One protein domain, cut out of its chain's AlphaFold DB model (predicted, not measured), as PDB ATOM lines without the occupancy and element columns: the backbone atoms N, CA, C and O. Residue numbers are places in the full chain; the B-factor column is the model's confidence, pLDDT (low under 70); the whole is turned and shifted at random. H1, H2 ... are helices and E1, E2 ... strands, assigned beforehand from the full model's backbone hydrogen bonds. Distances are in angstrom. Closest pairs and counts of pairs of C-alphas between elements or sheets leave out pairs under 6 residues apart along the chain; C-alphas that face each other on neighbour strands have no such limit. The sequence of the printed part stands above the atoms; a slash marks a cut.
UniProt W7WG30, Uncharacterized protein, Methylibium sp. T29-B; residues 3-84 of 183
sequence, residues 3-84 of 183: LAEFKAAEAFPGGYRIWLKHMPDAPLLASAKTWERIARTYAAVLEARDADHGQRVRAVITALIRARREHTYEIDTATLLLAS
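This is residues 3 to 84 of the 183 residues of an uncharacterized protein of Methylibium sp. T29-B (UniProt W7WG30). A strongly twisted, five-stranded sheet folds back on itself, E3 and E2 facing E4 and E5 with E1 as the hinge, and two short helices, H1 and H2, cover one of its faces. The long hairpin of E4 and E5 runs along the length of the domain. The printed part has 82 residues, in order E1 E2 E3 H1 H2 E4 E5; the sheet, order E3 E2 E1 E4 E5, is antiparallel and the class is mixed. It is compact, radius of gyration of the C-alphas 12.5 A, yet elongated, spanning 41 by 24 by 20 A.

Find C-alpha 3 at (33.417, -9.825, 30.154); from there E1, residues 3 to 12, runs 22.9 A and bends by 73 degrees at residue 6. E2 is residues 15 to 20 and E3 23 to 30, completing a meander, each strand the antiparallel neighbour of the one before. H1, residues 32 to 41, begins at (30.148, -25.145, 16.403); H2 is 43 to 50. E4, 58 to 69, spans 30.1 A; E5, 72 to 83, spans 27.6 A and ends at (46.399, -9.724, 29.546).

Look at E1: N 10 and O 17 of E2 are 2.9 A apart, and N 4 and O 61 of E4 3.1 A. N 18 of E2 and O 28 of E3 are within hydrogen-bond range at 2.7 A, and so are N 62 of E4 and O 79 of E5 at 2.9 A. Edge strands E3 and E5 come closest at C-alphas 29 and 74, 4.5 A. On the same face, H1 has a height over the sheet of 7.5 A, H2 8.3 A; their closest C-alphas to E5 are Ile 38 to Ala 78, 6.8 A, and Val 45 to Leu 82, 6.0 A. In both helices every O i to N i+4 pair is within hydrogen-bond range.

The C-alphas of Gly 54 and Arg 69, the two farthest apart, are 41.6 A apart. The printed part has no cut and no long link, and no printed residue is under 70 in pLDDT.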
ATOM      1  N   LEU A   3      31.977 -10.100  30.128       95.38
ATOM      2  CA  LEU A   3      33.417  -9.825  30.154       95.38
ATOM      3  C   LEU A   3      34.037 -10.657  31.278       95.38
ATOM      4  O   LEU A   3      33.621 -10.523  32.427       95.38
ATOM      5  N   ALA A   4      34.993 -11.526  30.960       96.00
ATOM      6  CA  ALA A   4      35.635 -12.383  31.955       96.00
ATOM      7  C   ALA A   4      36.961 -12.964  31.453       96.00
ATOM      8  O   ALA A   4      37.247 -12.958  30.257       96.00
ATOM      9  N   GLU A   5      37.737 -13.557  32.360       96.62
ATOM     10  CA  GLU A   5      38.824 -14.458  31.978       96.62
ATOM     11  C   GLU A   5      38.259 -15.767  31.400       96.62
ATOM     12  O   GLU A   5      37.464 -16.468  32.041       96.62
ATOM     13  N   PHE A   6      38.687 -16.093  30.183       96.94
ATOM     14  CA  PHE A   6      38.395 -17.346  29.504       96.94
ATOM     15  C   PHE A   6      39.093 -18.505  30.226       96.94
ATOM     16  O   PHE A   6      40.291 -18.460  30.516       96.94
ATOM     17  N   LYS A   7      38.334 -19.563  30.526       95.88
ATOM     18  CA  LYS A   7      38.851 -20.761  31.194       95.88
ATOM     19  C   LYS A   7      39.114 -21.881  30.197       95.88
ATOM     20  O   LYS A   7      40.226 -22.398  30.181       95.88
ATOM     21  N   ALA A   8      38.089 -22.276  29.447       96.12
ATOM     22  CA  ALA A   8      38.137 -23.406  28.528       96.12
ATOM     23  C   ALA A   8      36.956 -23.367  27.553       96.12
ATOM     24  O   ALA A   8      35.931 -22.737  27.824       96.12
ATOM     25  N   ALA A   9      37.086 -24.099  26.452       97.00
ATOM     26  CA  ALA A   9      35.991 -24.417  25.552       97.00
ATOM     27  C   ALA A   9      35.886 -25.934  25.407       97.00
ATOM     28  O   ALA A   9      36.855 -26.593  25.042       97.00
ATOM     29  N   GLU A  10      34.710 -26.484  25.687       97.06
ATOM     30  CA  GLU A  10      34.461 -27.924  25.678       97.06
ATOM     31  C   GLU A  10      33.381 -28.261  24.656       97.06
ATOM     32  O   GLU A  10      32.277 -27.710  24.694       97.06
ATOM     33  N   ALA A  11      33.690 -29.170  23.735       97.00
ATOM     34  CA  ALA A  11      32.720 -29.648  22.761       97.00
ATOM     35  C   ALA A  11      31.632 -30.497  23.441       97.00
ATOM     36  O   ALA A  11      31.896 -31.261  24.369       97.00
ATOM     37  N   PHE A  12      30.398 -30.395  22.953       94.75
ATOM     38  CA  PHE A  12      29.285 -31.256  23.348       94.75
ATOM     39  C   PHE A  12      28.342 -31.486  22.155       94.75
ATOM     40  O   PHE A  12      28.422 -30.758  21.159       94.75
ATOM     41  N   PRO A  13      27.417 -32.464  22.220       93.06
ATOM     42  CA  PRO A  13      26.421 -32.646  21.170       93.06
ATOM     43  C   PRO A  13      25.595 -31.369  20.953       93.06
ATOM     44  O   PRO A  13      24.763 -31.009  21.782       93.06
ATOM     45  N   GLY A  14      25.832 -30.680  19.836       85.62
ATOM     46  CA  GLY A  14      25.146 -29.432  19.485       85.62
ATOM     47  C   GLY A  14      25.982 -28.152  19.594       85.62
ATOM     48  O   GLY A  14      25.463 -27.091  19.250       85.62
ATOM     49  N   GLY A  15      27.256 -28.211  20.003       95.81
ATOM     50  CA  GLY A  15      28.144 -27.043  19.973       95.81
ATOM     51  C   GLY A  15      29.271 -27.085  21.001       95.81
ATOM     52  O   GLY A  15      29.876 -28.127  21.236       95.81
ATOM     53  N   TYR A  16      29.550 -25.932  21.607       97.75
ATOM     54  CA  TYR A  16      30.583 -25.751  22.625       97.75
ATOM     55  C   TYR A  16      30.025 -25.103  23.892       97.75
ATOM     56  O   TYR A  16      29.189 -24.198  23.825       97.75
ATOM     57  N   ARG A  17      30.523 -25.552  25.045       96.81
ATOM     58  CA  ARG A  17      30.410 -24.868  26.335       96.81
ATOM     59  C   ARG A  17      31.662 -24.033  26.547       96.81
ATOM     60  O   ARG A  17      32.767 -24.565  26.559       96.81
ATOM     61  N   ILE A  18      31.483 -22.730  26.698       97.25
ATOM     62  CA  ILE A  18      32.545 -21.761  26.934       97.25
ATOM     63  C   ILE A  18      32.538 -21.411  28.416       97.25
ATOM     64  O   ILE A  18      31.620 -20.760  28.923       97.25
ATOM     65  N   TRP A  19      33.571 -21.869  29.110       97.06
ATOM     66  CA  TRP A  19      33.741 -21.683  30.539       97.06
ATOM     67  C   TRP A  19      34.487 -20.386  30.828       97.06
ATOM     68  O   TRP A  19      35.545 -20.114  30.253       97.06
ATOM     69  N   LEU A  20      33.959 -19.611  31.772       96.06
ATOM     70  CA  LEU A  20      34.568 -18.379  32.269       96.06
ATOM     71  C   LEU A  20      34.984 -18.587  33.724       96.06
ATOM     72  O   LEU A  20      34.229 -19.176  34.496       96.06
ATOM     73  N   LYS A  21      36.160 -18.094  34.135       94.31
ATOM     74  CA  LYS A  21      36.649 -18.327  35.511       94.31
ATOM     75  C   LYS A  21      35.724 -17.762  36.593       94.31
ATOM     76  O   LYS A  21      35.629 -18.348  37.664       94.31
ATOM     77  N   HIS A  22      35.038 -16.660  36.304       89.25
ATOM     78  CA  HIS A  22      34.136 -15.982  37.244       89.25
ATOM     79  C   HIS A  22      32.687 -16.486  37.182       89.25
ATOM     80  O   HIS A  22      31.834 -15.970  37.892       89.25
ATOM     81  N   MET A  23      32.399 -17.471  36.325       89.88
ATOM     82  CA  MET A  23      31.062 -18.035  36.140       89.88
ATOM     83  C   MET A  23      31.164 -19.561  35.952       89.88
ATOM     84  O   MET A  23      30.941 -20.067  34.849       89.88
ATOM     85  N   PRO A  24      31.569 -20.303  37.004       87.62
ATOM     86  CA  PRO A  24      31.866 -21.731  36.908       87.62
ATOM     87  C   PRO A  24      30.631 -22.632  36.805       87.62
ATOM     88  O   PRO A  24      30.794 -23.776  36.411       87.62
ATOM     89  N   ASP A  25      29.431 -22.134  37.117       90.19
ATOM     90  CA  ASP A  25      28.197 -22.942  37.140       90.19
ATOM     91  C   ASP A  25      27.273 -22.676  35.939       90.19
ATOM     92  O   ASP A  25      26.284 -23.375  35.733       90.19
ATOM     93  N   ALA A  26      27.590 -21.667  35.125       90.81
ATOM     94  CA  ALA A  26      26.771 -21.251  33.990       90.81
ATOM     95  C   ALA A  26      27.653 -21.028  32.752       90.81
ATOM     96  O   ALA A  26      28.003 -19.891  32.443       90.81
ATOM     97  N   PRO A  27      28.056 -22.090  32.027       94.56
ATOM     98  CA  PRO A  27      28.831 -21.923  30.806       94.56
ATOM     99  C   PRO A  27      28.005 -21.187  29.749       94.56
ATOM    100  O   PRO A  27      26.801 -21.414  29.600       94.56
ATOM    101  N   LEU A  28      28.668 -20.346  28.960       95.75
ATOM    102  CA  LEU A  28      28.047 -19.772  27.774       95.75
ATOM    103  C   LEU A  28      28.038 -20.820  26.658       95.75
ATOM    104  O   LEU A  28      29.027 -21.518  26.450       95.75
ATOM    105  N   LEU A  29      26.942 -20.933  25.917       96.50
ATOM    106  CA  LEU A  29      26.859 -21.833  24.770       96.50
ATOM    107  C   LEU A  29      27.333 -21.132  23.500       96.50
ATOM    108  O   LEU A  29      27.118 -19.938  23.321       96.50
ATOM    109  N   ALA A  30      27.926 -21.878  22.579       97.25
ATOM    110  CA  ALA A  30      28.198 -21.407  21.228       97.25
ATOM    111  C   ALA A  30      27.909 -22.522  20.223       97.25
ATOM    112  O   ALA A  30      28.244 -23.684  20.461       97.25
ATOM    113  N   SER A  31      27.327 -22.176  19.072       96.00
ATOM    114  CA  SER A  31      27.266 -23.117  17.948       96.00
ATOM    115  C   SER A  31      28.684 -23.509  17.510       96.00
ATOM    116  O   SER A  31      29.618 -22.713  17.653       96.00
ATOM    117  N   ALA A  32      28.851 -24.703  16.928       96.31
ATOM    118  CA  ALA A  32      30.148 -25.145  16.403       96.31
ATOM    119  C   ALA A  32      30.744 -24.113  15.433       96.31
ATOM    120  O   ALA A  32      31.861 -23.640  15.627       96.31
ATOM    121  N   LYS A  33      29.931 -23.636  14.482       96.12
ATOM    122  CA  LYS A  33      30.316 -22.594  13.522       96.12
ATOM    123  C   LYS A  33      30.773 -21.299  14.202       96.12
ATOM    124  O   LYS A  33      31.744 -20.684  13.757       96.12
ATOM    125  N   THR A  34      30.069 -20.854  15.246       96.88
ATOM    126  CA  THR A  34      30.414 -19.625  15.977       96.88
ATOM    127  C   THR A  34      31.743 -19.781  16.703       96.88
ATOM    128  O   THR A  34      32.620 -18.933  16.534       96.88
ATOM    129  N   TRP A  35      31.908 -20.861  17.472       97.38
ATOM    130  CA  TRP A  35      33.132 -21.084  18.235       97.38
ATOM    131  C   TRP A  35      34.336 -21.308  17.327       97.38
ATOM    132  O   TRP A  35      35.349 -20.650  17.509       97.38
ATOM    133  N   GLU A  36      34.224 -22.144  16.298       96.56
ATOM    134  CA  GLU A  36      35.323 -22.386  15.360       96.56
ATOM    135  C   GLU A  36      35.772 -21.108  14.647       96.56
ATOM    136  O   GLU A  36      36.961 -20.912  14.408       96.56
ATOM    137  N   ARG A  37      34.837 -20.207  14.314       97.56
ATOM    138  CA  ARG A  37      35.182 -18.888  13.774       97.56
ATOM    139  C   ARG A  37      35.988 -18.075  14.787       97.56
ATOM    140  O   ARG A  37      37.029 -17.548  14.415       97.56
ATOM    141  N   ILE A  38      35.530 -17.994  16.036       97.50
ATOM    142  CA  ILE A  38      36.225 -17.272  17.115       97.50
ATOM    143  C   ILE A  38      37.614 -17.880  17.352       97.50
ATOM    144  O   ILE A  38      38.604 -17.154  17.321       97.50
ATOM    145  N   ALA A  39      37.701 -19.199  17.515       97.06
ATOM    146  CA  ALA A  39      38.944 -19.916  17.767       97.06
ATOM    147  C   ALA A  39      39.960 -19.722  16.636       97.06
ATOM    148  O   ALA A  39      41.122 -19.457  16.910       97.06
ATOM    149  N   ARG A  40      39.523 -19.755  15.367       97.56
ATOM    150  CA  ARG A  40      40.404 -19.439  14.229       97.56
ATOM    151  C   ARG A  40      40.874 -17.986  14.236       97.56
ATOM    152  O   ARG A  40      42.042 -17.730  13.980       97.56
ATOM    153  N   THR A  41      39.985 -17.029  14.508       96.44
ATOM    154  CA  THR A  41      40.342 -15.599  14.529       96.44
ATOM    155  C   THR A  41      41.307 -15.255  15.665       96.44
ATOM    156  O   THR A  41      42.172 -14.402  15.486       96.44
ATOM    157  N   TYR A  42      41.175 -15.917  16.814       95.88
ATOM    158  CA  TYR A  42      41.951 -15.647  18.025       95.88
ATOM    159  C   TYR A  42      42.908 -16.790  18.386       95.88
ATOM    160  O   TYR A  42      43.268 -16.932  19.553       95.88
ATOM    161  N   ALA A  43      43.340 -17.581  17.398       95.69
ATOM    162  CA  ALA A  43      44.208 -18.742  17.604       95.69
ATOM    163  C   ALA A  43      45.464 -18.373  18.403       95.69
ATOM    164  O   ALA A  43      45.709 -18.961  19.446       95.69
ATOM    165  N   ALA A  44      46.155 -17.297  18.013       92.56
ATOM    166  CA  ALA A  44      47.349 -16.821  18.712       92.56
ATOM    167  C   ALA A  44      47.103 -16.461  20.193       92.56
ATOM    168  O   ALA A  44      47.982 -16.655  21.026       92.56
ATOM    169  N   VAL A  45      45.913 -15.950  20.545       95.38
ATOM    170  CA  VAL A  45      45.550 -15.643  21.943       95.38
ATOM    171  C   VAL A  45      45.319 -16.929  22.735       95.38
ATOM    172  O   VAL A  45      45.751 -17.037  23.880       95.38
ATOM    173  N   LEU A  46      44.631 -17.903  22.138       95.56
ATOM    174  CA  LEU A  46      44.359 -19.191  22.775       95.56
ATOM    175  C   LEU A  46      45.653 -19.996  22.960       95.56
ATOM    176  O   LEU A  46      45.927 -20.454  24.064       95.56
ATOM    177  N   GLU A  47      46.489 -20.068  21.923       93.94
ATOM    178  CA  GLU A  47      47.799 -20.727  21.946       93.94
ATOM    179  C   GLU A  47      48.727 -20.108  22.995       93.94
ATOM    180  O   GLU A  47      49.305 -20.828  23.805       93.94
ATOM    181  N   ALA A  48      48.826 -18.776  23.040       93.06
ATOM    182  CA  ALA A  48      49.634 -18.080  24.039       93.06
ATOM    183  C   ALA A  48      49.146 -18.320  25.475       93.06
ATOM    184  O   ALA A  48      49.944 -18.353  26.404       93.06
ATOM    185  N   ARG A  49      47.833 -18.475  25.682       92.44
ATOM    186  CA  ARG A  49      47.275 -18.797  27.001       92.44
ATOM    187  C   ARG A  49      47.596 -20.230  27.426       92.44
ATOM    188  O   ARG A  49      47.736 -20.474  28.623       92.44
ATOM    189  N   ASP A  50      47.634 -21.161  26.478       88.62
ATOM    190  CA  ASP A  50      47.862 -22.585  26.741       88.62
ATOM    191  C   ASP A  50      49.350 -22.940  26.864       88.62
ATOM    192  O   ASP A  50      49.693 -23.953  27.474       88.62
ATOM    193  N   ALA A  51      50.236 -22.113  26.310       87.94
ATOM    194  CA  ALA A  51      51.671 -22.326  26.365       87.94
ATOM    195  C   ALA A  51      52.284 -21.925  27.720       87.94
ATOM    196  O   ALA A  51      51.905 -20.938  28.356       87.94
ATOM    197  N   ASP A  52      53.283 -22.699  28.150       80.75
ATOM    198  CA  ASP A  52      54.071 -22.392  29.340       80.75
ATOM    199  C   ASP A  52      55.186 -21.401  28.985       80.75
ATOM    200  O   ASP A  52      56.215 -21.752  28.405       80.75
ATOM    201  N   HIS A  53      54.944 -20.130  29.295       75.50
ATOM    202  CA  HIS A  53      55.868 -19.031  29.022       75.50
ATOM    203  C   HIS A  53      56.689 -18.612  30.251       75.50
ATOM    204  O   HIS A  53      57.373 -17.590  30.203       75.50
ATOM    205  N   GLY A  54      56.583 -19.326  31.380       78.25
ATOM    206  CA  GLY A  54      57.212 -18.942  32.653       78.25
ATOM    207  C   GLY A  54      56.634 -17.673  33.305       78.25
ATOM    208  O   GLY A  54      56.981 -17.348  34.438       78.25
ATOM    209  N   GLN A  55      55.730 -16.965  32.622       80.69
ATOM    210  CA  GLN A  55      54.961 -15.838  33.140       80.69
ATOM    211  C   GLN A  55      53.476 -16.099  32.924       80.69
ATOM    212  O   GLN A  55      53.057 -16.609  31.883       80.69
ATOM    213  N   ARG A  56      52.662 -15.736  33.916       86.25
ATOM    214  CA  ARG A  56      51.217 -15.924  33.837       86.25
ATOM    215  C   ARG A  56      50.616 -14.949  32.827       86.25
ATOM    216  O   ARG A  56      50.657 -13.738  33.025       86.25
ATOM    217  N   VAL A  57      49.985 -15.498  31.797       93.12
ATOM    218  CA  VAL A  57      49.190 -14.751  30.822       93.12
ATOM    219  C   VAL A  57      47.734 -15.204  30.883       93.12
ATOM    220  O   VAL A  57      47.424 -16.367  31.152       93.12
ATOM    221  N   ARG A  58      46.817 -14.261  30.693       95.00
ATOM    222  CA  ARG A  58      45.370 -14.480  30.756       95.00
ATOM    223  C   ARG A  58      44.773 -14.245  29.378       95.00
ATOM    224  O   ARG A  58      45.137 -13.283  28.714       95.00
ATOM    225  N   ALA A  59      43.807 -15.068  28.986       96.81
ATOM    226  CA  ALA A  59      42.913 -14.744  27.880       96.81
ATOM    227  C   ALA A  59      41.648 -14.103  28.456       96.81
ATOM    228  O   ALA A  59      40.953 -14.713  29.269       96.81
ATOM    229  N   VAL A  60      41.339 -12.878  28.046       97.06
ATOM    230  CA  VAL A  60      40.105 -12.177  28.415       97.06
ATOM    231  C   VAL A  60      39.149 -12.248  27.238       97.06
ATOM    232  O   VAL A  60      39.538 -11.962  26.108       97.06
ATOM    233  N   ILE A  61      37.903 -12.630  27.501       97.25
ATOM    234  CA  ILE A  61      36.840 -12.715  26.504       97.25
ATOM    235  C   ILE A  61      35.758 -11.677  26.798       97.25
ATOM    236  O   ILE A  61      35.237 -11.602  27.912       97.25
ATOM    237  N   THR A  62      35.385 -10.927  25.762       96.88
ATOM    238  CA  THR A  62      34.194 -10.072  25.743       96.88
ATOM    239  C   THR A  62      33.205 -10.660  24.749       96.88
ATOM    240  O   THR A  62      33.529 -10.789  23.571       96.88
ATOM    241  N   ALA A  63      32.006 -11.029  25.198       96.44
ATOM    242  CA  ALA A  63      31.005 -11.701  24.376       96.44
ATOM    243  C   ALA A  63      29.669 -10.949  24.351       96.44
ATOM    244  O   ALA A  63      29.128 -10.545  25.389       96.44
ATOM    245  N   LEU A  64      29.091 -10.818  23.158       96.81
ATOM    246  CA  LEU A  64      27.670 -10.527  23.009       96.81
ATOM    247  C   LEU A  64      26.906 -11.834  23.190       96.81
ATOM    248  O   LEU A  64      27.177 -12.821  22.504       96.81
ATOM    249  N   ILE A  65      25.989 -11.823  24.153       95.00
ATOM    250  CA  ILE A  65      25.210 -12.991  24.543       95.00
ATOM    251  C   ILE A  65      23.726 -12.700  24.386       95.00
ATOM    252  O   ILE A  65      23.277 -11.594  24.696       95.00
ATOM    253  N   ARG A  66      22.975 -13.717  23.978       93.88
ATOM    254  CA  ARG A  66      21.514 -13.707  23.972       93.88
ATOM    255  C   ARG A  66      20.972 -14.814  24.862       93.88
ATOM    256  O   ARG A  66      21.551 -15.895  24.953       93.88
ATOM    257  N   ALA A  67      19.852 -14.545  25.522       91.69
ATOM    258  CA  ALA A  67      19.142 -15.569  26.274       91.69
ATOM    259  C   ALA A  67      18.479 -16.550  25.297       91.69
ATOM    260  O   ALA A  67      17.825 -16.136  24.339       91.69
ATOM    261  N   ARG A  68      18.647 -17.853  25.533       83.69
ATOM    262  CA  ARG A  68      17.943 -18.903  24.779       83.69
ATOM    263  C   ARG A  68      16.725 -19.406  25.549       83.69
ATOM    264  O   ARG A  68      15.668 -19.624  24.967       83.69
ATOM    265  N   ARG A  69      16.922 -19.656  26.843       82.56
ATOM    266  CA  ARG A  69      15.957 -20.130  27.845       82.56
ATOM    267  C   ARG A  69      16.421 -19.617  29.207       82.56
ATOM    268  O   ARG A  69      17.511 -19.049  29.302       82.56
ATOM    269  N   GLU A  70      15.627 -19.842  30.244       78.19
ATOM    270  CA  GLU A  70      16.008 -19.499  31.612       78.19
ATOM    271  C   GLU A  70      17.401 -20.068  31.955       78.19
ATOM    272  O   GLU A  70      17.705 -21.229  31.671       78.19
ATOM    273  N   HIS A  71      18.284 -19.198  32.453       73.75
ATOM    274  CA  HIS A  71      19.684 -19.488  32.806       73.75
ATOM    275  C   HIS A  71      20.580 -20.078  31.698       73.75
ATOM    276  O   HIS A  71      21.654 -20.594  31.989       73.75
ATOM    277  N   THR A  72      20.190 -19.979  30.423       88.19
ATOM    278  CA  THR A  72      21.007 -20.444  29.292       88.19
ATOM    279  C   THR A  72      21.279 -19.304  28.321       88.19
ATOM    280  O   THR A  72      20.360 -18.786  27.677       88.19
ATOM    281  N   TYR A  73      22.556 -18.967  28.162       94.12
ATOM    282  CA  TYR A  73      23.020 -17.881  27.305       94.12
ATOM    283  C   TYR A  73      23.845 -18.422  26.145       94.12
ATOM    284  O   TYR A  73      24.657 -19.326  26.323       94.12
ATOM    285  N   GLU A  74      23.646 -17.853  24.965       95.56
ATOM    286  CA  GLU A  74      24.367 -18.218  23.751       95.56
ATOM    287  C   GLU A  74      25.204 -17.036  23.260       95.56
ATOM    288  O   GLU A  74      24.733 -15.900  23.264       95.56
ATOM    289  N   ILE A  75      26.445 -17.303  22.860       97.12
ATOM    290  CA  ILE A  75      27.366 -16.335  22.270       97.12
ATOM    291  C   ILE A  75      26.996 -16.143  20.802       97.12
ATOM    292  O   ILE A  75      27.073 -17.082  20.009       97.12
ATOM    293  N   ASP A  76      26.691 -14.904  20.427       94.69
ATOM    294  CA  ASP A  76      26.533 -14.520  19.021       94.69
ATOM    295  C   ASP A  76      27.894 -14.161  18.405       94.69
ATOM    296  O   ASP A  76      28.261 -14.602  17.311       94.69
ATOM    297  N   THR A  77      28.693 -13.387  19.141       95.38
ATOM    298  CA  THR A  77      30.065 -13.037  18.771       95.38
ATOM    299  C   THR A  77      30.893 -12.733  20.012       95.38
ATOM    300  O   THR A  77      30.353 -12.323  21.041       95.38
ATOM    301  N   ALA A  78      32.207 -12.905  19.910       97.00
ATOM    302  CA  ALA A  78      33.132 -12.565  20.977       97.00
ATOM    303  C   ALA A  78      34.457 -12.044  20.424       97.00
ATOM    304  O   ALA A  78      34.838 -12.359  19.295       97.00
ATOM    305  N   THR A  79      35.150 -11.276  21.253       95.50
ATOM    306  CA  THR A  79      36.524 -10.832  21.034       95.50
ATOM    307  C   THR A  79      37.397 -11.326  22.172       95.50
ATOM    308  O   THR A  79      36.961 -11.290  23.326       95.50
ATOM    309  N   LEU A  80      38.619 -11.753  21.859       95.81
ATOM    310  CA  LEU A  80      39.602 -12.144  22.861       95.81
ATOM    311  C   LEU A  80      40.822 -11.223  22.810       95.81
ATOM    312  O   LEU A  80      41.216 -10.756  21.741       95.81
ATOM    313  N   LEU A  81      41.422 -10.996  23.974       95.25
ATOM    314  CA  LEU A  81      42.707 -10.319  24.132       95.25
ATOM    315  C   LEU A  81      43.554 -11.042  25.179       95.25
ATOM    316  O   LEU A  81      43.011 -11.720  26.055       95.25
ATOM    317  N   LEU A  82      44.874 -10.891  25.089       95.88
ATOM    318  CA  LEU A  82      45.784 -11.327  26.142       95.88
ATOM    319  C   LEU A  82      45.914 -10.230  27.198       95.88
ATOM    320  O   LEU A  82      45.892  -9.042  26.876       95.88
ATOM    321  N   ALA A  83      46.086 -10.627  28.452       96.25
ATOM    322  CA  ALA A  83      46.399  -9.724  29.546       96.25
ATOM    323  C   ALA A  83      47.491 -10.308  30.451       96.25
ATOM    324  O   ALA A  83      47.574 -11.527  30.628       96.25
ATOM    325  N   SER A  84      48.315  -9.433  31.029       95.25
ATOM    326  CA  SER A  84      49.291  -9.797  32.060       95.25
ATOM    327  C   SER A  84      48.602 -10.242  33.358       95.25
ATOM    328  O   SER A  84      47.373 -10.184  33.492       95.25
TER     329      SER A  84